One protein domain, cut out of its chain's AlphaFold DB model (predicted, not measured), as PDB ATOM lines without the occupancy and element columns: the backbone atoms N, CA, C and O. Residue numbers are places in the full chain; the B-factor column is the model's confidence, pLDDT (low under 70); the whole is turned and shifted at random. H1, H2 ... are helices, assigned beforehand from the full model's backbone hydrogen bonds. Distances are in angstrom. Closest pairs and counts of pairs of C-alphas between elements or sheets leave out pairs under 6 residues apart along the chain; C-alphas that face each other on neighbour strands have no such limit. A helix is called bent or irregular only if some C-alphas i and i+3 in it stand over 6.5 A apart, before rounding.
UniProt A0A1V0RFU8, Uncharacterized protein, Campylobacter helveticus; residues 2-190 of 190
ATOM      1  N   GLN A   2     172.409 148.148 125.625       66.94
ATOM      2  CA  GLN A   2     171.873 149.060 124.584       66.94
ATOM      3  C   GLN A   2     170.414 149.488 124.838       66.94
ATOM      4  O   GLN A   2     170.081 150.653 124.647       66.94
ATOM      5  N   ASN A   3     169.567 148.575 125.330       73.31
ATOM      6  CA  ASN A   3     168.188 148.908 125.708       73.31
ATOM      7  C   ASN A   3     168.121 149.851 126.919       73.31
ATOM      8  O   ASN A   3     167.271 150.730 126.942       73.31
ATOM      9  N   ASP A   4     169.035 149.711 127.882       78.38
ATOM     10  CA  ASP A   4     169.051 150.541 129.095       78.38
ATOM     11  C   ASP A   4     169.463 151.986 128.772       78.38
ATOM     12  O   ASP A   4     168.851 152.926 129.264       78.38
ATOM     13  N   ILE A   5     170.436 152.170 127.869       84.56
ATOM     14  CA  ILE A   5     170.820 153.498 127.360       84.56
ATOM     15  C   ILE A   5     169.642 154.146 126.625       84.56
ATOM     16  O   ILE A   5     169.332 155.311 126.856       84.56
ATOM     17  N   ARG A   6     168.940 153.377 125.781       87.00
ATOM     18  CA  ARG A   6     167.790 153.886 125.031       87.00
ATOM     19  C   ARG A   6     166.617 154.283 125.933       87.00
ATOM     20  O   ARG A   6     165.918 155.239 125.615       87.00
ATOM     21  N   ILE A   7     166.394 153.561 127.032       90.12
ATOM     22  CA  ILE A   7     165.364 153.904 128.022       90.12
ATOM     23  C   ILE A   7     165.704 155.232 128.703       90.12
ATOM     24  O   ILE A   7     164.862 156.121 128.704       90.12
ATOM     25  N   ILE A   8     166.944 155.410 129.170       90.62
ATOM     26  CA  ILE A   8     167.391 156.658 129.815       90.62
ATOM     27  C   ILE A   8     167.244 157.863 128.871       90.62
ATOM     28  O   ILE A   8     166.795 158.931 129.279       90.62
ATOM     29  N   GLU A   9     167.592 157.707 127.589       90.12
ATOM     30  CA  GLU A   9     167.398 158.762 126.583       90.12
ATOM     31  C   GLU A   9     165.927 159.164 126.433       90.12
ATOM     32  O   GLU A   9     165.617 160.352 126.354       90.12
ATOM     33  N   LEU A  10     165.021 158.183 126.385       91.06
ATOM     34  CA  LEU A  10     163.585 158.435 126.272       91.06
ATOM     35  C   LEU A  10     163.023 159.079 127.544       91.06
ATOM     36  O   LEU A  10     162.205 159.986 127.444       91.06
ATOM     37  N   GLU A  11     163.475 158.652 128.723       91.69
ATOM     38  CA  GLU A  11     163.092 159.261 130.002       91.69
ATOM     39  C   GLU A  11     163.497 160.739 130.059       91.69
ATOM     40  O   GLU A  11     162.672 161.585 130.398       91.69
ATOM     41  N   ASN A  12     164.721 161.071 129.639       91.19
ATOM     42  CA  ASN A  12     165.175 162.461 129.575       91.19
ATOM     43  C   ASN A  12     164.344 163.297 128.590       91.19
ATOM     44  O   ASN A  12     163.920 164.395 128.936       91.19
ATOM     45  N   GLN A  13     164.041 162.763 127.401       93.06
ATOM     46  CA  GLN A  13     163.187 163.453 126.421       93.06
ATOM     47  C   GLN A  13     161.777 163.712 126.959       93.06
ATOM     48  O   GLN A  13     161.201 164.770 126.715       93.06
ATOM     49  N   VAL A  14     161.205 162.756 127.695       92.69
ATOM     50  CA  VAL A  14     159.891 162.928 128.328       92.69
ATOM     51  C   VAL A  14     159.938 164.031 129.384       92.69
ATOM     52  O   VAL A  14     159.022 164.849 129.428       92.69
ATOM     53  N   LEU A  15     160.998 164.093 130.195       90.00
ATOM     54  CA  LEU A  15     161.168 165.142 131.204       90.00
ATOM     55  C   LEU A  15     161.326 166.533 130.574       90.00
ATOM     56  O   LEU A  15     160.704 167.477 131.052       90.00
ATOM     57  N   GLU A  16     162.094 166.653 129.488       90.75
ATOM     58  CA  GLU A  16     162.240 167.906 128.734       90.75
ATOM     59  C   GLU A  16     160.893 168.380 128.171       90.75
ATOM     60  O   GLU A  16     160.474 169.510 128.418       90.75
ATOM     61  N   LEU A  17     160.152 167.491 127.497       92.88
ATOM     62  CA  LEU A  17     158.829 167.811 126.950       92.88
ATOM     63  C   LEU A  17     157.813 168.178 128.038       92.88
ATOM     64  O   LEU A  17     156.922 169.002 127.817       92.88
ATOM     65  N   GLN A  18     157.916 167.553 129.210       92.25
ATOM     66  CA  GLN A  18     157.061 167.860 130.346       92.25
ATOM     67  C   GLN A  18     157.368 169.249 130.921       92.25
ATOM     68  O   GLN A  18     156.430 169.984 131.239       92.25
ATOM     69  N   ASP A  19     158.642 169.631 131.025       90.75
ATOM     70  CA  ASP A  19     159.036 170.966 131.488       90.75
ATOM     71  C   ASP A  19     158.597 172.054 130.492       90.75
ATOM     72  O   ASP A  19     158.010 173.055 130.906       90.75
ATOM     73  N   ASP A  20     158.738 171.807 129.184       92.44
ATOM     74  CA  ASP A  20     158.241 172.693 128.118       92.44
ATOM     75  C   ASP A  20     156.716 172.877 128.177       92.44
ATOM     76  O   ASP A  20     156.189 173.990 128.028       92.44
ATOM     77  N   LEU A  21     155.981 171.789 128.423       93.56
ATOM     78  CA  LEU A  21     154.530 171.831 128.593       93.56
ATOM     79  C   LEU A  21     154.145 172.651 129.830       93.56
ATOM     80  O   LEU A  21     153.229 173.474 129.768       93.56
ATOM     81  N   TYR A  22     154.840 172.456 130.952       96.31
ATOM     82  CA  TYR A  22     154.611 173.230 132.170       96.31
ATOM     83  C   TYR A  22     154.936 174.706 131.992       96.31
ATOM     84  O   TYR A  22     154.159 175.545 132.447       96.31
ATOM     85  N   TYR A  23     156.022 175.025 131.295       96.00
ATOM     86  CA  TYR A  23     156.383 176.394 130.955       96.00
ATOM     87  C   TYR A  23     155.297 177.060 130.107       96.00
ATOM     88  O   TYR A  23     154.804 178.134 130.453       96.00
ATOM     89  N   THR A  24     154.844 176.385 129.052       94.50
ATOM     90  CA  THR A  24     153.791 176.897 128.165       94.50
ATOM     91  C   THR A  24     152.477 177.114 128.921       94.50
ATOM     92  O   THR A  24     151.858 178.171 128.808       94.50
ATOM     93  N   ASN A  25     152.062 176.147 129.747       94.88
ATOM     94  CA  ASN A  25     150.849 176.270 130.558       94.88
ATOM     95  C   ASN A  25     150.944 177.426 131.559       94.88
ATOM     96  O   ASN A  25     149.981 178.172 131.725       94.88
ATOM     97  N   ALA A  26     152.107 177.607 132.189       95.56
ATOM     98  CA  ALA A  26     152.344 178.711 133.108       95.56
ATOM     99  C   ALA A  26     152.185 180.068 132.412       95.56
ATOM    100  O   ALA A  26     151.492 180.944 132.924       95.56
ATOM    101  N   GLN A  27     152.749 180.227 131.210       94.31
ATOM    102  CA  GLN A  27     152.574 181.448 130.420       94.31
ATOM    103  C   GLN A  27     151.099 181.719 130.098       94.31
ATOM    104  O   GLN A  27     150.645 182.856 130.226       94.31
ATOM    105  N   VAL A  28     150.342 180.689 129.706       94.12
ATOM    106  CA  VAL A  28     148.911 180.823 129.391       94.12
ATOM    107  C   VAL A  28     148.125 181.315 130.605       94.12
ATOM    108  O   VAL A  28     147.393 182.297 130.488       94.12
ATOM    109  N   ILE A  29     148.304 180.675 131.761       95.75
ATOM    110  CA  ILE A  29     147.595 181.021 132.999       95.75
ATOM    111  C   ILE A  29     147.929 182.458 133.428       95.75
ATOM    112  O   ILE A  29     147.033 183.260 133.697       95.75
ATOM    113  N   ILE A  30     149.209 182.837 133.388       94.25
ATOM    114  CA  ILE A  30     149.652 184.193 133.738       94.25
ATOM    115  C   ILE A  30     149.024 185.246 132.813       94.25
ATOM    116  O   ILE A  30     148.509 186.264 133.280       94.25
ATOM    117  N   LEU A  31     149.034 185.012 131.497       91.81
ATOM    118  CA  LEU A  31     148.449 185.943 130.528       91.81
ATOM    119  C   LEU A  31     146.922 186.044 130.679       91.81
ATOM    120  O   LEU A  31     146.357 187.131 130.518       91.81
ATOM    121  N   GLN A  32     146.252 184.944 131.031       91.44
ATOM    122  CA  GLN A  32     144.822 184.937 131.348       91.44
ATOM    123  C   GLN A  32     144.512 185.767 132.599       91.44
ATOM    124  O   GLN A  32     143.589 186.586 132.566       91.44
ATOM    125  N   ALA A  33     145.299 185.616 133.667       91.38
ATOM    126  CA  ALA A  33     145.151 186.379 134.905       91.38
ATOM    127  C   ALA A  33     145.389 187.881 134.685       91.38
ATOM    128  O   ALA A  33     144.611 188.726 135.149       91.38
ATOM    129  N   ALA A  34     146.427 188.209 133.909       88.62
ATOM    130  CA  ALA A  34     146.808 189.578 133.595       88.62
ATOM    131  C   ALA A  34     145.766 190.304 132.733       88.62
ATOM    132  O   ALA A  34     145.607 191.520 132.853       88.62
ATOM    133  N   GLN A  35     145.060 189.582 131.852       86.94
ATOM    134  CA  GLN A  35     144.124 190.146 130.865       86.94
ATOM    135  C   GLN A  35     144.741 191.263 129.996       86.94
ATOM    136  O   GLN A  35     144.032 192.100 129.428       86.94
ATOM    137  N   THR A  36     146.069 191.280 129.899       83.75
ATOM    138  CA  THR A  36     146.878 192.241 129.153       83.75
ATOM    139  C   THR A  36     148.212 191.604 128.767       83.75
ATOM    140  O   THR A  36     148.555 190.521 129.243       83.75
ATOM    141  N   CYS A  37     148.966 192.261 127.888       81.56
ATOM    142  CA  CYS A  37     150.275 191.783 127.467       81.56
ATOM    143  C   CYS A  37     151.305 191.954 128.592       81.56
ATOM    144  O   CYS A  37     151.323 192.970 129.286       81.56
ATOM    145  N   ILE A  38     152.210 190.988 128.710       85.62
ATOM    146  CA  ILE A  38     153.433 191.084 129.510       85.62
ATOM    147  C   ILE A  38     154.595 190.915 128.540       85.62
ATOM    148  O   ILE A  38     154.536 190.064 127.649       85.62
ATOM    149  N   HIS A  39     155.645 191.723 128.679       85.25
ATOM    150  CA  HIS A  39     156.847 191.512 127.882       85.25
ATOM    151  C   HIS A  39     157.429 190.123 128.163       85.25
ATOM    152  O   HIS A  39     157.590 189.733 129.318       85.25
ATOM    153  N   SER A  40     157.772 189.389 127.104       86.88
ATOM    154  CA  SER A  40     158.227 187.998 127.204       86.88
ATOM    155  C   SER A  40     159.451 187.827 128.102       86.88
ATOM    156  O   SER A  40     159.503 186.860 128.851       86.88
ATOM    157  N   TYR A  41     160.397 188.774 128.080       86.31
ATOM    158  CA  TYR A  41     161.576 188.728 128.951       86.31
ATOM    159  C   TYR A  41     161.210 188.868 130.436       86.31
ATOM    160  O   TYR A  41     161.724 188.118 131.253       86.31
ATOM    161  N   ILE A  42     160.264 189.752 130.782       86.00
ATOM    162  CA  ILE A  42     159.793 189.929 132.167       86.00
ATOM    163  C   ILE A  42     159.096 188.659 132.642       86.00
ATOM    164  O   ILE A  42     159.328 188.197 133.757       86.00
ATOM    165  N   LEU A  43     158.237 188.091 131.792       89.62
ATOM    166  CA  LEU A  43     157.519 186.858 132.091       89.62
ATOM    167  C   LEU A  43     158.491 185.695 132.344       89.62
ATOM    168  O   LEU A  43     158.353 184.992 133.342       89.62
ATOM    169  N   ASP A  44     159.485 185.532 131.471       91.12
ATOM    170  CA  ASP A  44     160.519 184.499 131.574       91.12
ATOM    171  C   ASP A  44     161.393 184.673 132.828       91.12
ATOM    172  O   ASP A  44     161.569 183.726 133.596       91.12
ATOM    173  N   GLU A  45     161.879 185.888 133.099       90.75
ATOM    174  CA  GLU A  45     162.662 186.193 134.303       90.75
ATOM    175  C   GLU A  45     161.864 185.931 135.584       90.75
ATOM    176  O   GLU A  45     162.378 185.317 136.523       90.75
ATOM    177  N   THR A  46     160.591 186.335 135.614       90.19
ATOM    178  CA  THR A  46     159.711 186.119 136.772       90.19
ATOM    179  C   THR A  46     159.467 184.626 136.995       90.19
ATOM    180  O   THR A  46     159.633 184.137 138.111       90.19
ATOM    181  N   LEU A  47     159.136 183.871 135.939       93.81
ATOM    182  CA  LEU A  47     158.929 182.421 136.015       93.81
ATOM    183  C   LEU A  47     160.174 181.692 136.525       93.81
ATOM    184  O   LEU A  47     160.079 180.860 137.429       93.81
ATOM    185  N   LYS A  48     161.347 182.032 135.982       93.38
ATOM    186  CA  LYS A  48     162.627 181.454 136.407       93.38
ATOM    187  C   LYS A  48     162.935 181.772 137.862       93.38
ATOM    188  O   LYS A  48     163.332 180.870 138.597       93.38
ATOM    189  N   PHE A  49     162.714 183.012 138.297       92.19
ATOM    190  CA  PHE A  49     162.915 183.411 139.688       92.19
ATOM    191  C   PHE A  49     162.019 182.614 140.646       92.19
ATOM    192  O   PHE A  49     162.505 182.062 141.637       92.19
ATOM    193  N   VAL A  50     160.723 182.513 140.337       93.69
ATOM    194  CA  VAL A  50     159.731 181.820 141.171       93.69
ATOM    195  C   VAL A  50     160.015 180.316 141.236       93.69
ATOM    196  O   VAL A  50     160.002 179.744 142.330       93.69
ATOM    197  N   LYS A  51     160.347 179.684 140.101       95.06
ATOM    198  CA  LYS A  51     160.736 178.265 140.027       95.06
ATOM    199  C   LYS A  51     162.019 177.984 140.811       95.06
ATOM    200  O   LYS A  51     162.026 177.098 141.662       95.06
ATOM    201  N   ALA A  52     163.079 178.765 140.585       92.06
ATOM    202  CA  ALA A  52     164.377 178.568 141.238       92.06
ATOM    203  C   ALA A  52     164.298 178.677 142.770       92.06
ATOM    204  O   ALA A  52     165.035 177.996 143.482       92.06
ATOM    205  N   ASN A  53     163.379 179.503 143.279       88.38
ATOM    206  CA  ASN A  53     163.129 179.655 144.711       88.38
ATOM    207  C   ASN A  53     162.003 178.751 145.241       88.38
ATOM    208  O   ASN A  53     161.728 178.793 146.436       88.38
ATOM    209  N   LYS A  54     161.372 177.928 144.389       94.38
ATOM    210  CA  LYS A  54     160.269 177.018 144.742       94.38
ATOM    211  C   LYS A  54     159.117 177.724 145.471       94.38
ATOM    212  O   LYS A  54     158.510 177.146 146.370       94.38
ATOM    213  N   LEU A  55     158.810 178.971 145.100       89.69
ATOM    214  CA  LEU A  55     157.812 179.787 145.812       89.69
ATOM    215  C   LEU A  55     156.393 179.198 145.703       89.69
ATOM    216  O   LEU A  55     155.621 179.278 146.645       89.69
ATOM    217  N   GLY A  56     156.089 178.476 144.618       89.88
ATOM    218  CA  GLY A  56     154.877 177.650 144.488       89.88
ATOM    219  C   GLY A  56     154.970 176.275 145.173       89.88
ATOM    220  O   GLY A  56     154.282 175.338 144.776       89.88
ATOM    221  N   GLY A  57     155.897 176.091 146.114       90.19
ATOM    222  CA  GLY A  57     156.175 174.828 146.803       90.19
ATOM    223  C   GLY A  57     157.064 173.852 146.019       90.19
ATOM    224  O   GLY A  57     157.796 173.074 146.626       90.19
ATOM    225  N   TYR A  58     157.047 173.889 144.687       90.69
ATOM    226  CA  TYR A  58     157.731 172.908 143.843       90.69
ATOM    227  C   TYR A  58     158.669 173.552 142.818       90.69
ATOM    228  O   TYR A  58     158.455 174.676 142.370       90.69
ATOM    229  N   ASP A  59     159.691 172.798 142.407       92.62
ATOM    230  CA  ASP A  59     160.638 173.179 141.352       92.62
ATOM    231  C   ASP A  59     160.115 172.775 139.965       92.62
ATOM    232  O   ASP A  59     160.647 171.886 139.306       92.62
ATOM    233  N   ASN A  60     159.009 173.382 139.542       93.44
ATOM    234  CA  ASN A  60     158.481 173.226 138.189       93.44
ATOM    235  C   ASN A  60     157.786 174.516 137.740       93.44
ATOM    236  O   ASN A  60     157.340 175.321 138.563       93.44
ATOM    237  N   PHE A  61     157.686 174.713 136.426       96.31
ATOM    238  CA  PHE A  61     157.087 175.930 135.888       96.31
ATOM    239  C   PHE A  61     155.581 176.040 136.124       96.31
ATOM    240  O   PHE A  61     155.092 177.153 136.272       96.31
ATOM    241  N   TYR A  62     154.848 174.932 136.212       94.88
ATOM    242  CA  TYR A  62     153.401 174.968 136.418       94.88
ATOM    243  C   TYR A  62     153.042 175.599 137.771       94.88
ATOM    244  O   TYR A  62     152.268 176.552 137.824       94.88
ATOM    245  N   CYS A  63     153.682 175.150 138.853       94.75
ATOM    246  CA  CYS A  63     153.527 175.735 140.184       94.75
ATOM    247  C   CYS A  63     154.025 177.185 140.240       94.75
ATOM    248  O   CYS A  63     153.417 178.014 140.914       94.75
ATOM    249  N   ALA A  64     155.096 177.514 139.509       95.94
ATOM    250  CA  ALA A  64     155.538 178.900 139.380       95.94
ATOM    251  C   ALA A  64     154.484 179.777 138.680       95.94
ATOM    252  O   ALA A  64     154.246 180.907 139.100       95.94
ATOM    253  N   GLY A  65     153.815 179.239 137.658       96.38
ATOM    254  CA  GLY A  65     152.701 179.874 136.962       96.38
ATOM    255  C   GLY A  65     151.538 180.211 137.886       96.38
ATOM    256  O   GLY A  65     151.114 181.363 137.917       96.38
ATOM    257  N   LEU A  66     151.083 179.234 138.677       96.50
ATOM    258  CA  LEU A  66     150.004 179.418 139.658       96.50
ATOM    259  C   LEU A  66     150.361 180.481 140.709       96.50
ATOM    260  O   LEU A  66     149.555 181.353 141.018       96.50
ATOM    261  N   TYR A  67     151.599 180.472 141.208       95.69
ATOM    262  CA  TYR A  67     152.054 181.467 142.182       95.69
ATOM    263  C   TYR A  67     152.043 182.896 141.608       95.69
ATOM    264  O   TYR A  67     151.658 183.850 142.289       95.69
ATOM    265  N   ILE A  68     152.464 183.057 140.348       95.38
ATOM    266  CA  ILE A  68     152.446 184.355 139.660       95.38
ATOM    267  C   ILE A  68     151.011 184.789 139.349       95.38
ATOM    268  O   ILE A  68     150.695 185.968 139.495       95.38
ATOM    269  N   GLU A  69     150.140 183.861 138.950       95.88
ATOM    270  CA  GLU A  69     148.709 184.120 138.780       95.88
ATOM    271  C   GLU A  69     148.098 184.700 140.053       95.88
ATOM    272  O   GLU A  69     147.500 185.773 139.990       95.88
ATOM    273  N   GLU A  70     148.298 184.055 141.203       95.12
ATOM    274  CA  GLU A  70     147.801 184.557 142.487       95.12
ATOM    275  C   GLU A  70     148.297 185.980 142.764       95.12
ATOM    276  O   GLU A  70     147.499 186.862 143.078       95.12
ATOM    277  N   ALA A  71     149.595 186.243 142.572       92.25
ATOM    278  CA  ALA A  71     150.166 187.572 142.786       92.25
ATOM    279  C   ALA A  71     149.556 188.635 141.851       92.25
ATOM    280  O   ALA A  71     149.307 189.766 142.266       92.25
ATOM    281  N   ILE A  72     149.282 188.279 140.592       92.38
ATOM    282  CA  ILE A  72     148.626 189.160 139.619       92.38
ATOM    283  C   ILE A  72     147.168 189.414 140.005       92.38
ATOM    284  O   ILE A  72     146.702 190.548 139.888       92.38
ATOM    285  N   LEU A  73     146.443 188.391 140.456       91.75
ATOM    286  CA  LEU A  73     145.055 188.527 140.900       91.75
ATOM    287  C   LEU A  73     144.961 189.421 142.143       91.75
ATOM    288  O   LEU A  73     144.187 190.378 142.129       91.75
ATOM    289  N   GLU A  74     145.815 189.206 143.147       90.69
ATOM    290  CA  GLU A  74     145.923 190.078 144.327       90.69
ATOM    291  C   GLU A  74     146.271 191.520 143.933       90.69
ATOM    292  O   GLU A  74     145.670 192.479 144.422       90.69
ATOM    293  N   MET A  75     147.215 191.696 143.001       88.06
ATOM    294  CA  MET A  75     147.548 193.013 142.470       88.06
ATOM    295  C   MET A  75     146.300 193.659 141.856       88.06
ATOM    296  O   MET A  75     145.944 194.772 142.227       88.06
ATOM    297  N   ARG A  76     145.573 192.969 140.972       86.69
ATOM    298  CA  ARG A  76     144.347 193.503 140.353       86.69
ATOM    299  C   ARG A  76     143.295 193.916 141.379       86.69
ATOM    300  O   ARG A  76     142.676 194.968 141.202       86.69
ATOM    301  N   GLU A  77     143.108 193.123 142.429       87.12
ATOM    302  CA  GLU A  77     142.217 193.456 143.542       87.12
ATOM    303  C   GLU A  77     142.657 194.749 144.241       87.12
ATOM    304  O   GLU A  77     141.838 195.653 144.417       87.12
ATOM    305  N   ASN A  78     143.955 194.904 144.521       83.00
ATOM    306  CA  ASN A  78     144.524 196.113 145.128       83.00
ATOM    307  C   ASN A  78     144.360 197.372 144.253       83.00
ATOM    308  O   ASN A  78     144.199 198.472 144.781       83.00
ATOM    309  N   TYR A  79     144.348 197.231 142.921       78.56
ATOM    310  CA  TYR A  79     144.042 198.330 141.986       78.56
ATOM    311  C   TYR A  79     142.530 198.525 141.741       78.56
ATOM    312  O   TYR A  79     142.142 199.395 140.957       78.56
ATOM    313  N   GLY A  80     141.657 197.735 142.378       77.69
ATOM    314  CA  GLY A  80     140.203 197.822 142.213       77.69
ATOM    315  C   GLY A  80     139.708 197.398 140.825       77.69
ATOM    316  O   GLY A  80     138.702 197.916 140.329       77.69
ATOM    317  N   ILE A  81     140.419 196.485 140.157       75.88
ATOM    318  CA  ILE A  81     140.141 196.065 138.779       75.88
ATOM    319  C   ILE A  81     139.264 194.807 138.770       75.88
ATOM    320  O   ILE A  81     139.743 193.682 138.623       75.88
ATOM    321  N   THR A  82     137.950 195.005 138.863       66.25
ATOM    322  CA  THR A  82     136.948 193.924 138.798       66.25
ATOM    323  C   THR A  82     136.589 193.519 137.368       66.25
ATOM    324  O   THR A  82     136.524 192.332 137.061       66.25
ATOM    325  N   TYR A  83     136.438 194.484 136.458       64.81
ATOM    326  CA  TYR A  83     136.252 194.246 135.022       64.81
ATOM    327  C   TYR A  83     137.222 195.127 134.245       64.81
ATOM    328  O   TYR A  83     137.084 196.343 134.262       64.81
ATOM    329  N   CYS A  84     138.196 194.531 133.554       62.78
ATOM    330  CA  CYS A  84     139.177 195.257 132.744       62.78
ATOM    331  C   CYS A  84     138.513 195.930 131.527       62.78
ATOM    332  O   CYS A  84     138.629 195.451 130.393       62.78
ATOM    333  N   ASN A  85     137.828 197.058 131.745       77.44
ATOM    334  CA  ASN A  85     137.506 197.985 130.668       77.44
ATOM    335  C   ASN A  85     138.814 198.528 130.063       77.44
ATOM    336  O   ASN A  85     139.875 198.453 130.686       77.44
ATOM    337  N   ALA A  86     138.759 199.058 128.838       79.44
ATOM    338  CA  ALA A  86     139.965 199.438 128.097       79.44
ATOM    339  C   ALA A  86     140.893 200.387 128.882       79.44
ATOM    340  O   ALA A  86     142.110 200.234 128.837       79.44
ATOM    341  N   LYS A  87     140.329 201.317 129.665       80.69
ATOM    342  CA  LYS A  87     141.097 202.294 130.450       80.69
ATOM    343  C   LYS A  87     141.803 201.657 131.651       80.69
ATOM    344  O   LYS A  87     142.961 201.969 131.909       80.69
ATOM    345  N   GLN A  88     141.125 200.767 132.376       76.94
ATOM    346  CA  GLN A  88     141.720 200.034 133.501       76.94
ATOM    347  C   GLN A  88     142.771 199.029 133.024       76.94
ATOM    348  O   GLN A  88     143.806 198.888 133.667       76.94
ATOM    349  N   ARG A  89     142.541 198.385 131.874       76.94
ATOM    350  CA  ARG A  89     143.504 197.465 131.259       76.94
ATOM    351  C   ARG A  89     144.801 198.166 130.868       76.94
ATOM    352  O   ARG A  89     145.868 197.635 131.144       76.94
ATOM    353  N   GLU A  90     144.707 199.346 130.261       79.88
ATOM    354  CA  GLU A  90     145.876 200.145 129.879       79.88
ATOM    355  C   GLU A  90     146.673 200.598 131.110       79.88
ATOM    356  O   GLU A  90     147.887 200.427 131.164       79.88
ATOM    357  N   ALA A  91     145.990 201.100 132.144       77.94
ATOM    358  CA  ALA A  91     146.645 201.483 133.395       77.94
ATOM    359  C   ALA A  91     147.335 200.284 134.072       77.94
ATOM    360  O   ALA A  91     148.480 200.386 134.505       77.94
ATOM    361  N   PHE A  92     146.664 199.130 134.109       82.56
ATOM    362  CA  PHE A  92     147.233 197.904 134.661       82.56
ATOM    363  C   PHE A  92     148.431 197.410 133.854       82.56
ATOM    364  O   PHE A  92     149.441 197.050 134.441       82.56
ATOM    365  N   HIS A  93     148.355 197.449 132.521       82.62
ATOM    366  CA  HIS A  93     149.456 197.079 131.634       82.62
ATOM    367  C   HIS A  93     150.730 197.878 131.929       82.62
ATOM    368  O   HIS A  93     151.810 197.299 132.049       82.62
ATOM    369  N   GLN A  94     150.594 199.195 132.098       79.31
ATOM    370  CA  GLN A  94     151.717 200.086 132.401       79.31
ATOM    371  C   GLN A  94     152.340 199.792 133.774       79.31
ATOM    372  O   GLN A  94     153.560 199.866 133.925       79.31
ATOM    373  N   SER A  95     151.523 199.423 134.762       79.69
ATOM    374  CA  SER A  95     151.985 199.064 136.108       79.69
ATOM    375  C   SER A  95     152.580 197.661 136.191       79.69
ATOM    376  O   SER A  95     153.567 197.465 136.890       79.69
ATOM    377  N   LEU A  96     152.027 196.693 135.460       80.38
ATOM    378  CA  LEU A  96     152.323 195.268 135.614       80.38
ATOM    379  C   LEU A  96     153.819 194.963 135.516       80.38
ATOM    380  O   LEU A  96     154.362 194.302 136.386       80.38
ATOM    381  N   SER A  97     154.525 195.516 134.534       70.94
ATOM    382  CA  SER A  97     155.972 195.287 134.388       70.94
ATOM    383  C   SER A  97     156.799 195.796 135.580       70.94
ATOM    384  O   SER A  97     157.781 195.168 135.967       70.94
ATOM    385  N   LYS A  98     156.415 196.937 136.165       75.00
ATOM    386  CA  LYS A  98     157.128 197.567 137.287       75.00
ATOM    387  C   LYS A  98     156.752 196.935 138.627       75.00
ATOM    388  O   LYS A  98     157.598 196.773 139.503       75.00
ATOM    389  N   ASP A  99     155.478 196.606 138.772       83.62
ATOM    390  CA  ASP A  99     154.875 196.234 140.041       83.62
ATOM    391  C   ASP A  99     154.750 194.707 140.200       83.62
ATOM    392  O   ASP A  99     154.560 194.252 141.321       83.62
ATOM    393  N   LEU A 100     154.945 193.895 139.147       83.75
ATOM    394  CA  LEU A 100     154.907 192.425 139.233       83.75
ATOM    395  C   LEU A 100     155.948 191.882 140.215       83.75
ATOM    396  O   LEU A 100     155.601 191.160 141.143       83.75
ATOM    397  N   PHE A 101     157.218 192.267 140.066       83.38
ATOM    398  CA  PHE A 101     158.262 191.850 141.009       83.38
ATOM    399  C   PHE A 101     158.009 192.367 142.427       83.38
ATOM    400  O   PHE A 101     158.312 191.676 143.398       83.38
ATOM    401  N   LYS A 102     157.421 193.562 142.555       83.75
ATOM    402  CA  LYS A 102     157.022 194.114 143.851       83.75
ATOM    403  C   LYS A 102     155.920 193.264 144.492       83.75
ATOM    404  O   LYS A 102     156.068 192.889 145.647       83.75
ATOM    405  N   ALA A 103     154.878 192.909 143.742       84.44
ATOM    406  CA  ALA A 103     153.783 192.058 144.200       84.44
ATOM    407  C   ALA A 103     154.283 190.662 144.603       84.44
ATOM    408  O   ALA A 103     153.919 190.153 145.662       84.44
ATOM    409  N   ILE A 104     155.189 190.074 143.812       86.56
ATOM    410  CA  ILE A 104     155.867 188.817 144.163       86.56
ATOM    411  C   ILE A 104     156.643 188.975 145.477       86.56
ATOM    412  O   ILE A 104     156.507 188.136 146.364       86.56
ATOM    413  N   GLY A 105     157.415 190.055 145.633       80.31
ATOM    414  CA  GLY A 105     158.162 190.340 146.859       80.31
ATOM    415  C   GLY A 105     157.265 190.515 148.090       80.31
ATOM    416  O   GLY A 105     157.552 189.950 149.142       80.31
ATOM    417  N   GLU A 106     156.156 191.243 147.960       83.56
ATOM    418  CA  GLU A 106     155.165 191.431 149.027       83.56
ATOM    419  C   GLU A 106     154.516 190.100 149.439       83.56
ATOM    420  O   GLU A 106     154.437 189.802 150.635       83.56
ATOM    421  N   LYS A 107     154.127 189.260 148.469       87.75
ATOM    422  CA  LYS A 107     153.590 187.913 148.728       87.75
ATOM    423  C   LYS A 107     154.614 187.028 149.446       87.75
ATOM    424  O   LYS A 107     154.281 186.448 150.477       87.75
ATOM    425  N   VAL A 108     155.869 187.007 148.982       84.00
ATOM    426  CA  VAL A 108     156.973 186.259 149.617       84.00
ATOM    427  C   VAL A 108     157.169 186.680 151.076       84.00
ATOM    428  O   VAL A 108     157.297 185.829 151.955       84.00
ATOM    429  N   LEU A 109     157.182 187.984 151.362       82.81
ATOM    430  CA  LEU A 109     157.365 188.490 152.725       82.81
ATOM    431  C   LEU A 109     156.210 188.096 153.651       82.81
ATOM    432  O   LEU A 109     156.447 187.686 154.789       82.81
ATOM    433  N   ARG A 110     154.971 188.184 153.159       85.81
ATOM    434  CA  ARG A 110     153.771 187.789 153.908       85.81
ATOM    435  C   ARG A 110     153.772 186.295 154.226       85.81
ATOM    436  O   ARG A 110     153.556 185.910 155.369       85.81
ATOM    437  N   GLU A 111     154.072 185.457 153.242       87.44
ATOM    438  CA  GLU A 111     154.121 184.004 153.420       87.44
ATOM    439  C   GLU A 111     155.268 183.556 154.331       87.44
ATOM    440  O   GLU A 111     155.103 182.656 155.156       87.44
ATOM    441  N   ALA A 112     156.420 184.221 154.235       82.69
ATOM    442  CA  ALA A 112     157.520 184.016 155.164       82.69
ATOM    443  C   ALA A 112     157.100 184.349 156.606       82.69
ATOM    444  O   ALA A 112     157.390 183.581 157.522       82.69
ATOM    445  N   ASP A 113     156.382 185.457 156.817       80.06
ATOM    446  CA  ASP A 113     155.850 185.834 158.131       80.06
ATOM    447  C   ASP A 113     154.834 184.803 158.656       80.06
ATOM    448  O   ASP A 113     154.890 184.397 159.820       80.06
ATOM    449  N   ASP A 114     153.958 184.293 157.791       83.19
ATOM    450  CA  ASP A 114     152.984 183.262 158.155       83.19
ATOM    451  C   ASP A 114     153.640 181.913 158.484       83.19
ATOM    452  O   ASP A 114     153.205 181.229 159.421       83.19
ATOM    453  N   PHE A 115     154.734 181.546 157.804       84.50
ATOM    454  CA  PHE A 115     155.548 180.393 158.194       84.50
ATOM    455  C   PHE A 115     156.097 180.557 159.615       84.50
ATOM    456  O   PHE A 115     155.966 179.654 160.445       84.50
ATOM    457  N   LEU A 116     156.684 181.720 159.916       78.38
ATOM    458  CA  LEU A 116     157.255 182.000 161.233       78.38
ATOM    459  C   LEU A 116     156.178 181.952 162.325       78.38
ATOM    460  O   LEU A 116     156.393 181.315 163.351       78.38
ATOM    461  N   LYS A 117     154.998 182.545 162.101       76.50
ATOM    462  CA  LYS A 117     153.881 182.500 163.065       76.50
ATOM    463  C   LYS A 117     153.413 181.078 163.361       76.50
ATOM    464  O   LYS A 117     153.128 180.753 164.512       76.50
ATOM    465  N   SER A 118     153.293 180.254 162.324       76.00
ATOM    466  CA  SER A 118     152.701 178.916 162.424       76.00
ATOM    467  C   SER A 118     153.678 177.856 162.935       76.00
ATOM    468  O   SER A 118     153.256 176.929 163.623       76.00
ATOM    469  N   HIS A 119     154.973 177.991 162.635       70.81
ATOM    470  CA  HIS A 119     155.972 176.959 162.925       70.81
ATOM    471  C   HIS A 119     157.016 177.377 163.967       70.81
ATOM    472  O   HIS A 119     157.679 176.506 164.527       70.81
ATOM    473  N   LEU A 120     157.150 178.673 164.273       63.88
ATOM    474  CA  LEU A 120     158.106 179.206 165.247       63.88
ATOM    475  C   LEU A 120     157.380 180.056 166.298       63.88
ATOM    476  O   LEU A 120     157.406 181.287 166.280       63.88
ATOM    477  N   LEU A 121     156.725 179.371 167.241       51.12
ATOM    478  CA  LEU A 121     156.057 179.977 168.396       51.12
ATOM    479  C   LEU A 121     156.985 181.017 169.071       51.12
ATOM    480  O   LEU A 121     158.034 180.662 169.604       51.12
ATOM    481  N   ALA A 122     156.562 182.291 169.054       53.41
ATOM    482  CA  ALA A 122     157.230 183.494 169.588       53.41
ATOM    483  C   ALA A 122     158.261 184.218 168.683       53.41
ATOM    484  O   ALA A 122     159.371 184.569 169.113       53.41
ATOM    485  N   TYR A 123     157.871 184.544 167.448       55.25
ATOM    486  CA  TYR A 123     158.502 185.619 166.675       55.25
ATOM    487  C   TYR A 123     157.687 186.927 166.746       55.25
ATOM    488  O   TYR A 123     156.459 186.888 166.769       55.25
ATOM    489  N   GLU A 124     158.359 188.085 166.826       57.09
ATOM    490  CA  GLU A 124     157.687 189.392 166.767       57.09
ATOM    491  C   GLU A 124     157.275 189.667 165.305       57.09
ATOM    492  O   GLU A 124     158.164 189.804 164.464       57.09
ATOM    493  N   PRO A 125     155.971 189.804 164.987       54.62
ATOM    494  CA  PRO A 125     155.436 189.856 163.611       54.62
ATOM    495  C   PRO A 125     155.840 191.103 162.795       54.62
ATOM    496  O   PRO A 125     155.398 191.304 161.665       54.62
ATOM    497  N   TYR A 126     156.665 191.982 163.363       55.44
ATOM    498  CA  TYR A 126     156.945 193.311 162.817       55.44
ATOM    499  C   TYR A 126     158.126 193.364 161.844       55.44
ATOM    500  O   TYR A 126     158.334 194.391 161.207       55.44
ATOM    501  N   PHE A 127     158.923 192.301 161.727       58.97
ATOM    502  CA  PHE A 127     160.223 192.399 161.057       58.97
ATOM    503  C   PHE A 127     160.199 192.073 159.554       58.97
ATOM    504  O   PHE A 127     160.978 192.663 158.815       58.97
ATOM    505  N   LEU A 128     159.310 191.191 159.078       58.84
ATOM    506  CA  LEU A 128     159.201 190.873 157.642       58.84
ATOM    507  C   LEU A 128     158.143 191.703 156.901       58.84
ATOM    508  O   LEU A 128     158.184 191.798 155.679       58.84
ATOM    509  N   THR A 129     157.202 192.308 157.624       52.75
ATOM    510  CA  THR A 129     155.993 192.923 157.049       52.75
ATOM    511  C   THR A 129     156.102 194.426 156.812       52.75
ATOM    512  O   THR A 129     155.294 194.984 156.073       52.75
ATOM    513  N   HIS A 130     157.087 195.097 157.409       52.41
ATOM    514  CA  HIS A 130     157.293 196.526 157.211       52.41
ATOM    515  C   HIS A 130     158.447 196.740 156.237       52.41
ATOM    516  O   HIS A 130     159.601 196.427 156.530       52.41
ATOM    517  N   SER A 131     158.131 197.329 155.084       43.94
ATOM    518  CA  SER A 131     159.116 198.104 154.341       43.94
ATOM    519  C   SER A 131     159.688 199.133 155.314       43.94
ATOM    520  O   SER A 131     158.966 199.964 155.860       43.94
ATOM    521  N   VAL A 132     160.974 199.003 155.627       42.66
ATOM    522  CA  VAL A 132     161.659 199.915 156.540       42.66
ATOM    523  C   VAL A 132     161.581 201.305 155.921       42.66
ATOM    524  O   VAL A 132     162.274 201.586 154.943       42.66
ATOM    525  N   GLU A 133     160.740 202.187 156.468       38.50
ATOM    526  CA  GLU A 133     160.920 203.618 156.257       38.50
ATOM    527  C   GLU A 133     162.263 203.970 156.902       38.50
ATOM    528  O   GLU A 133     162.357 204.194 158.108       38.50
ATOM    529  N   LEU A 134     163.320 203.973 156.087       37.34
ATOM    530  CA  LEU A 134     164.639 204.513 156.405       37.34
ATOM    531  C   LEU A 134     164.516 206.034 156.587       37.34
ATOM    532  O   LEU A 134     165.041 206.814 155.795       37.34
ATOM    533  N   ARG A 135     163.772 206.495 157.596       38.94
ATOM    534  CA  ARG A 135     163.918 207.873 158.059       38.94
ATOM    535  C   ARG A 135     165.291 207.963 158.710       38.94
ATOM    536  O   ARG A 135     165.688 207.107 159.489       38.94
ATOM    537  N   SER A 136     166.049 208.950 158.256       42.06
ATOM    538  CA  SER A 136     167.506 209.022 158.329       42.06
ATOM    539  C   SER A 136     168.061 209.418 159.700       42.06
ATOM    540  O   SER A 136     169.114 210.053 159.749       42.06
ATOM    541  N   ASP A 137     167.368 209.137 160.803       47.38
ATOM    542  CA  ASP A 137     167.984 209.293 162.113       47.38
ATOM    543  C   ASP A 137     168.763 208.018 162.460       47.38
ATOM    544  O   ASP A 137     168.259 206.896 162.420       47.38
ATOM    545  N   GLU A 138     170.055 208.178 162.755       53.88
ATOM    546  CA  GLU A 138     170.996 207.074 163.008       53.88
ATOM    547  C   GLU A 138     170.486 206.085 164.077       53.88
ATOM    548  O   GLU A 138     170.830 204.905 164.057       53.88
ATOM    549  N   VAL A 139     169.602 206.540 164.971       55.50
ATOM    550  CA  VAL A 139     168.979 205.740 166.032       55.50
ATOM    551  C   VAL A 139     168.015 204.683 165.478       55.50
ATOM    552  O   VAL A 139     168.055 203.534 165.927       55.50
ATOM    553  N   GLY A 140     167.184 205.022 164.486       52.41
ATOM    554  CA  GLY A 140     166.248 204.076 163.869       52.41
ATOM    555  C   GLY A 140     166.971 202.971 163.094       52.41
ATOM    556  O   GLY A 140     166.598 201.797 163.166       52.41
ATOM    557  N   LEU A 141     168.068 203.332 162.422       54.31
ATOM    558  CA  LEU A 141     168.899 202.395 161.666       54.31
ATOM    559  C   LEU A 141     169.640 201.408 162.583       54.31
ATOM    560  O   LEU A 141     169.683 200.211 162.291       54.31
ATOM    561  N   VAL A 142     170.182 201.882 163.711       58.72
ATOM    562  CA  VAL A 142     170.850 201.026 164.708       58.72
ATOM    563  C   VAL A 142     169.864 200.037 165.327       58.72
ATOM    564  O   VAL A 142     170.143 198.838 165.354       58.72
ATOM    565  N   PHE A 143     168.679 200.498 165.739       59.03
ATOM    566  CA  PHE A 143     167.645 199.624 166.298       59.03
ATOM    567  C   PHE A 143     167.191 198.548 165.299       59.03
ATOM    568  O   PHE A 143     167.049 197.374 165.658       59.03
ATOM    569  N   PHE A 144     167.017 198.917 164.025       62.78
ATOM    570  CA  PHE A 144     166.678 197.965 162.968       62.78
ATOM    571  C   PHE A 144     167.776 196.915 162.764       62.78
ATOM    572  O   PHE A 144     167.487 195.718 162.691       62.78
ATOM    573  N   MET A 145     169.042 197.336 162.720       65.81
ATOM    574  CA  MET A 145     170.182 196.429 162.560       65.81
ATOM    575  C   MET A 145     170.331 195.477 163.754       65.81
ATOM    576  O   MET A 145     170.605 194.291 163.563       65.81
ATOM    577  N   GLU A 146     170.091 195.941 164.982       65.81
ATOM    578  CA  GLU A 146     170.073 195.080 166.170       65.81
ATOM    579  C   GLU A 146     168.942 194.049 166.112       65.81
ATOM    580  O   GLU A 146     169.182 192.854 166.322       65.81
ATOM    581  N   LYS A 147     167.722 194.470 165.758       67.00
ATOM    582  CA  LYS A 147     166.583 193.560 165.572       67.00
ATOM    583  C   LYS A 147     166.842 192.552 164.445       67.00
ATOM    584  O   LYS A 147     166.575 191.366 164.649       67.00
ATOM    585  N   LYS A 148     167.449 192.974 163.324       70.75
ATOM    586  CA  LYS A 148     167.905 192.089 162.232       70.75
ATOM    587  C   LYS A 148     168.894 191.053 162.740       70.75
ATOM    588  O   LYS A 148     168.703 189.866 162.496       70.75
ATOM    589  N   ASN A 149     169.910 191.466 163.487       69.88
ATOM    590  CA  ASN A 149     170.926 190.553 164.003       69.88
ATOM    591  C   ASN A 149     170.357 189.558 165.023       69.88
ATOM    592  O   ASN A 149     170.710 188.380 165.002       69.88
ATOM    593  N   ILE A 150     169.450 189.995 165.902       71.31
ATOM    594  CA  ILE A 150     168.753 189.104 166.839       71.31
ATOM    595  C   ILE A 150     167.878 188.102 166.079       71.31
ATOM    596  O   ILE A 150     167.861 186.919 166.426       71.31
ATOM    597  N   PHE A 151     167.169 188.552 165.042       71.25
ATOM    598  CA  PHE A 151     166.365 187.681 164.191       71.25
ATOM    599  C   PHE A 151     167.221 186.645 163.461       71.25
ATOM    600  O   PHE A 151     166.944 185.452 163.577       71.25
ATOM    601  N   LEU A 152     168.296 187.073 162.795       72.19
ATOM    602  CA  LEU A 152     169.229 186.173 162.116       72.19
ATOM    603  C   LEU A 152     169.797 185.127 163.086       72.19
ATOM    604  O   LEU A 152     169.767 183.941 162.775       72.19
ATOM    605  N   LYS A 153     170.172 185.516 164.312       73.38
ATOM    606  CA  LYS A 153     170.612 184.572 165.359       73.38
ATOM    607  C   LYS A 153     169.533 183.586 165.808       73.38
ATOM    608  O   LYS A 153     169.847 182.464 166.196       73.38
ATOM    609  N   LYS A 154     168.255 183.986 165.830       72.12
ATOM    610  CA  LYS A 154     167.148 183.055 166.121       72.12
ATOM    611  C   LYS A 154     166.980 182.044 164.987       72.12
ATOM    612  O   LYS A 154     166.738 180.875 165.268       72.12
ATOM    613  N   LEU A 155     167.155 182.478 163.742       74.44
ATOM    614  CA  LEU A 155     167.074 181.613 162.567       74.44
ATOM    615  C   LEU A 155     168.273 180.678 162.415       74.44
ATOM    616  O   LEU A 155     168.097 179.559 161.955       74.44
ATOM    617  N   GLU A 156     169.468 181.083 162.846       71.81
ATOM    618  CA  GLU A 156     170.647 180.202 162.906       71.81
ATOM    619  C   GLU A 156     170.414 178.962 163.781       71.81
ATOM    620  O   GLU A 156     171.049 177.932 163.579       71.81
ATOM    621  N   LYS A 157     169.485 179.036 164.742       72.38
ATOM    622  CA  LYS A 157     169.094 177.889 165.573       72.38
ATOM    623  C   LYS A 157     168.177 176.904 164.843       72.38
ATOM    624  O   LYS A 157     167.910 175.833 165.383       72.38
ATOM    625  N   LEU A 158     167.671 177.251 163.659       77.44
ATOM    626  CA  LEU A 158     166.839 176.364 162.857       77.44
ATOM    627  C   LEU A 158     167.696 175.374 162.081       77.44
ATOM    628  O   LEU A 158     168.654 175.730 161.396       77.44
ATOM    629  N   ASN A 159     167.285 174.113 162.129       83.75
ATOM    630  CA  ASN A 159     167.899 173.062 161.344       83.75
ATOM    631  C   ASN A 159     167.303 173.040 159.927       83.75
ATOM    632  O   ASN A 159     166.391 172.266 159.641       83.75
ATOM    633  N   PHE A 160     167.815 173.887 159.029       84.06
ATOM    634  CA  PHE A 160     167.330 173.961 157.642       84.06
ATOM    635  C   PHE A 160     167.433 172.630 156.887       84.06
ATOM    636  O   PHE A 160     166.578 172.348 156.058       84.06
ATOM    637  N   ASN A 161     168.401 171.771 157.219       85.50
ATOM    638  CA  ASN A 161     168.507 170.443 156.606       85.50
ATOM    639  C   ASN A 161     167.331 169.532 156.984       85.50
ATOM    640  O   ASN A 161     166.915 168.683 156.200       85.50
ATOM    641  N   GLU A 162     166.817 169.662 158.205       86.94
ATOM    642  CA  GLU A 162     165.632 168.931 158.649       86.94
ATOM    643  C   GLU A 162     164.360 169.540 158.059       86.94
ATOM    644  O   GLU A 162     163.506 168.805 157.568       86.94
ATOM    645  N   LEU A 163     164.265 170.871 158.029       86.25
ATOM    646  CA  LEU A 163     163.137 171.571 157.413       86.25
ATOM    647  C   LEU A 163     163.038 171.284 155.909       86.25
ATOM    648  O   LEU A 163     161.940 171.024 155.434       86.25
ATOM    649  N   ASP A 164     164.158 171.224 155.183       88.06
ATOM    650  CA  ASP A 164     164.195 170.835 153.766       88.06
ATOM    651  C   ASP A 164     163.633 169.419 153.560       88.06
ATOM    652  O   ASP A 164     162.777 169.209 152.704       88.06
ATOM    653  N   LYS A 165     164.029 168.452 154.398       87.31
ATOM    654  CA  LYS A 165     163.502 167.078 154.321       87.31
ATOM    655  C   LYS A 165     161.997 167.016 154.582       87.31
ATOM    656  O   LYS A 165     161.293 166.270 153.903       87.31
ATOM    657  N   ARG A 166     161.507 167.775 155.567       86.75
ATOM    658  CA  ARG A 166     160.076 167.834 155.902       86.75
ATOM    659  C   ARG A 166     159.276 168.521 154.803       86.75
ATOM    660  O   ARG A 166     158.219 168.021 154.422       86.75
ATOM    661  N   ALA A 167     159.808 169.604 154.242       86.00
ATOM    662  CA  ALA A 167     159.230 170.276 153.089       86.00
ATOM    663  C   ALA A 167     159.074 169.304 151.913       86.00
ATOM    664  O   ALA A 167     158.001 169.229 151.328       86.00
ATOM    665  N   GLU A 168     160.094 168.502 151.608       82.94
ATOM    666  CA  GLU A 168     160.062 167.566 150.478       82.94
ATOM    667  C   GLU A 168     159.108 166.376 150.660       82.94
ATOM    668  O   GLU A 168     158.624 165.842 149.665       82.94
ATOM    669  N   LYS A 169     158.844 165.934 151.898       82.88
ATOM    670  CA  LYS A 169     158.193 164.631 152.147       82.88
ATOM    671  C   LYS A 169     156.900 164.673 152.949       82.88
ATOM    672  O   LYS A 169     156.105 163.746 152.837       82.88
ATOM    673  N   GLU A 170     156.708 165.686 153.785       82.19
ATOM    674  CA  GLU A 170     155.692 165.654 154.847       82.19
ATOM    675  C   GLU A 170     154.705 166.816 154.772       82.19
ATOM    676  O   GLU A 170     153.538 166.657 155.128       82.19
ATOM    677  N   TRP A 171     155.153 167.997 154.350       84.19
ATOM    678  CA  TRP A 171     154.294 169.173 154.348       84.19
ATOM    679  C   TRP A 171     153.322 169.190 153.178       84.19
ATOM    680  O   TRP A 171     153.673 168.869 152.044       84.19
ATOM    681  N   ALA A 172     152.099 169.630 153.475       83.75
ATOM    682  CA  ALA A 172     151.136 170.027 152.462       83.75
ATOM    683  C   ALA A 172     151.674 171.214 151.649       83.75
ATOM    684  O   ALA A 172     152.480 172.007 152.147       83.75
ATOM    685  N   ASP A 173     151.175 171.358 150.423       81.56
ATOM    686  CA  ASP A 173     151.666 172.327 149.438       81.56
ATOM    687  C   ASP A 173     151.744 173.756 149.986       81.56
ATOM    688  O   ASP A 173     152.779 174.403 149.850       81.56
ATOM    689  N   ASN A 174     150.718 174.199 150.719       82.00
ATOM    690  CA  ASN A 174     150.705 175.533 151.320       82.00
ATOM    691  C   ASN A 174     151.837 175.715 152.340       82.00
ATOM    692  O   ASN A 174     152.595 176.670 152.247       82.00
ATOM    693  N   ALA A 175     152.013 174.786 153.284       84.69
ATOM    694  CA  ALA A 175     153.085 174.884 154.281       84.69
ATOM    695  C   ALA A 175     154.482 174.849 153.633       84.69
ATOM    696  O   ALA A 175     155.411 175.502 154.111       84.69
ATOM    697  N   ARG A 176     154.614 174.128 152.514       88.62
ATOM    698  CA  ARG A 176     155.835 174.081 151.710       88.62
ATOM    699  C   ARG A 176     156.129 175.418 151.020       88.62
ATOM    700  O   ARG A 176     157.265 175.879 151.089       88.62
ATOM    701  N   ALA A 177     155.128 176.046 150.401       85.56
ATOM    702  CA  ALA A 177     155.253 177.377 149.805       85.56
ATOM    703  C   ALA A 177     155.675 178.421 150.855       85.56
ATOM    704  O   ALA A 177     156.691 179.089 150.677       85.56
ATOM    705  N   LEU A 178     155.002 178.448 152.017       88.69
ATOM    706  CA  LEU A 178     155.343 179.335 153.139       88.69
ATOM    707  C   LEU A 178     156.817 179.191 153.574       88.69
ATOM    708  O   LEU A 178     157.526 180.180 153.781       88.69
ATOM    709  N   TYR A 179     157.307 177.952 153.676       89.88
ATOM    710  CA  TYR A 179     158.707 177.678 153.997       89.88
ATOM    711  C   TYR A 179     159.678 178.201 152.935       89.88
ATOM    712  O   TYR A 179     160.683 178.833 153.272       89.88
ATOM    713  N   PHE A 180     159.407 177.932 151.657       91.44
ATOM    714  CA  PHE A 180     160.284 178.379 150.579       91.44
ATOM    715  C   PHE A 180     160.272 179.898 150.415       91.44
ATOM    716  O   PHE A 180     161.326 180.470 150.141       91.44
ATOM    717  N   SER A 181     159.158 180.561 150.719       88.38
ATOM    718  CA  SER A 181     159.089 182.015 150.855       88.38
ATOM    719  C   SER A 181     160.030 182.521 151.960       88.38
ATOM    720  O   SER A 181     160.857 183.399 151.697       88.38
ATOM    721  N   LEU A 182     160.048 181.902 153.153       86.75
ATOM    722  CA  LEU A 182     161.051 182.228 154.182       86.75
ATOM    723  C   LEU A 182     162.485 181.985 153.683       86.75
ATOM    724  O   LEU A 182     163.346 182.852 153.835       86.75
ATOM    725  N   LYS A 183     162.762 180.830 153.069       87.69
ATOM    726  CA  LYS A 183     164.101 180.490 152.557       87.69
ATOM    727  C   LYS A 183     164.574 181.491 151.496       87.69
ATOM    728  O   LYS A 183     165.733 181.905 151.524       87.69
ATOM    729  N   CYS A 184     163.674 181.926 150.616       85.62
ATOM    730  CA  CYS A 184     163.923 182.953 149.611       85.62
ATOM    731  C   CYS A 184     164.340 184.276 150.262       85.62
ATOM    732  O   CYS A 184     165.382 184.824 149.902       85.62
ATOM    733  N   VAL A 185     163.594 184.753 151.264       81.31
ATOM    734  CA  VAL A 185     163.948 185.971 152.015       81.31
ATOM    735  C   VAL A 185     165.349 185.854 152.618       81.31
ATOM    736  O   VAL A 185     166.164 186.762 152.484       81.31
ATOM    737  N   LEU A 186     165.675 184.719 153.237       79.56
ATOM    738  CA  LEU A 186     166.971 184.524 153.893       79.56
ATOM    739  C   LEU A 186     168.153 184.463 152.937       79.56
ATOM    740  O   LEU A 186     169.235 184.932 153.292       79.56
ATOM    741  N   ASN A 187     167.958 183.919 151.739       80.62
ATOM    742  CA  ASN A 187     168.991 183.906 150.710       80.62
ATOM    743  C   ASN A 187     169.318 185.313 150.193       80.62
ATOM    744  O   ASN A 187     170.454 185.548 149.805       80.62
ATOM    745  N   HIS A 188     168.356 186.240 150.230       71.44
ATOM    746  CA  HIS A 188     168.524 187.615 149.744       71.44
ATOM    747  C   HIS A 188     168.825 188.638 150.860       71.44
ATOM    748  O   HIS A 188     169.044 189.813 150.576       71.44
ATOM    749  N   LEU A 189     168.832 188.217 152.133       65.56
ATOM    750  CA  LEU A 189     169.221 189.051 153.284       65.56
ATOM    751  C   LEU A 189     170.711 188.941 153.666       65.56
ATOM    752  O   LEU A 189     171.167 189.747 154.494       65.56
ATOM    753  N   LYS A 190     171.409 187.934 153.126       55.97
ATOM    754  CA  LYS A 190     172.846 187.661 153.294       55.97
ATOM    755  C   LYS A 190     173.664 188.406 152.248       55.97
ATOM    756  O   LYS A 190     174.745 188.893 152.638       55.97
TER     757      LYS A 190
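Overview. This is residues 2 to 190 of the 190 residues of an uncharacterized protein of Campylobacter helveticus (UniProt A0A1V0RFU8). The shape is a flat assembly of helices: residues 19 to 34 of long H1 run side by side with H3, while residues 2 to 17 of H1 stick out as an arm; residues 47 to 51 of H2 make a corner with residues 61 to 68 of H3, H4b, the second arm of bent H4, meets residues 68 to 75 of H3 about perpendicular, and H7 crosses H4b. H6 folds with H7 as a hairpin, and H5 lies at the far edge. The printed part has 189 residues with seven named helices, H1 to H7, and no named strand; it is all helix, only just loose, close to compact, with a radius of gyration of the C-alphas of 19.7 A and spans of 66 by 52 by 25 A.

Arrangement. H1, residues 2 to 34, touches H3, residues 61 to 78, with residues 19 to 34 alone, the same way at a shallow tilt of 8 degrees; the closest C-alphas, of Ala 26 and Gly 65, are 4.0 A apart. H2, residues 40 to 52, touches H3, closest at the C-alphas of Lys 51 and Ala 64, 5.3 A. H4, residues 86 to 119, was assigned as one helix by its hydrogen bonds but is bent, C-alphas 98 and 101 being 6.9 A apart; its arms are H4a, residues 86 to 98, irregular with C-alphas 94 and 97 6.7 A apart, and H4b, residues 101 to 119. H4b touches H3, about perpendicular at 79 degrees, closest at the C-alphas of Ala 71 and Ala 103, 5.9 A. H7, residues 173 to 189, touches H4b, closest at the C-alphas of Ala 112 and Leu 182, 4.1 A. H6, residues 160 to 169, and H7 form a hairpin, closest at the C-alphas of Ala 167 and Arg 176, 5.3 A. H5, residues 138 to 156, touches no helix. Every O i to N i+4 pair is within hydrogen-bond range in H1, H2, H3, H4b, H5, H6 and H7, and 7 of 9 are in H4a.

Along the chain. H1 spans 48.5 A from C-alpha 2 at (171.873, 149.060, 124.584), H4b 26.6 A, H5 26.9 A, H3 25.5 A and H7 24.5 A, to C-alpha 189 at (169.221, 189.051, 153.284).

Size, cuts and confidence. The two farthest C-alphas, of Gln 2 and Asp 137, are 71.1 A apart. The printed part has no cut; the link from H4 to H5 is long, and pLDDT is under 70 in 35 residues, among them 120 to 147.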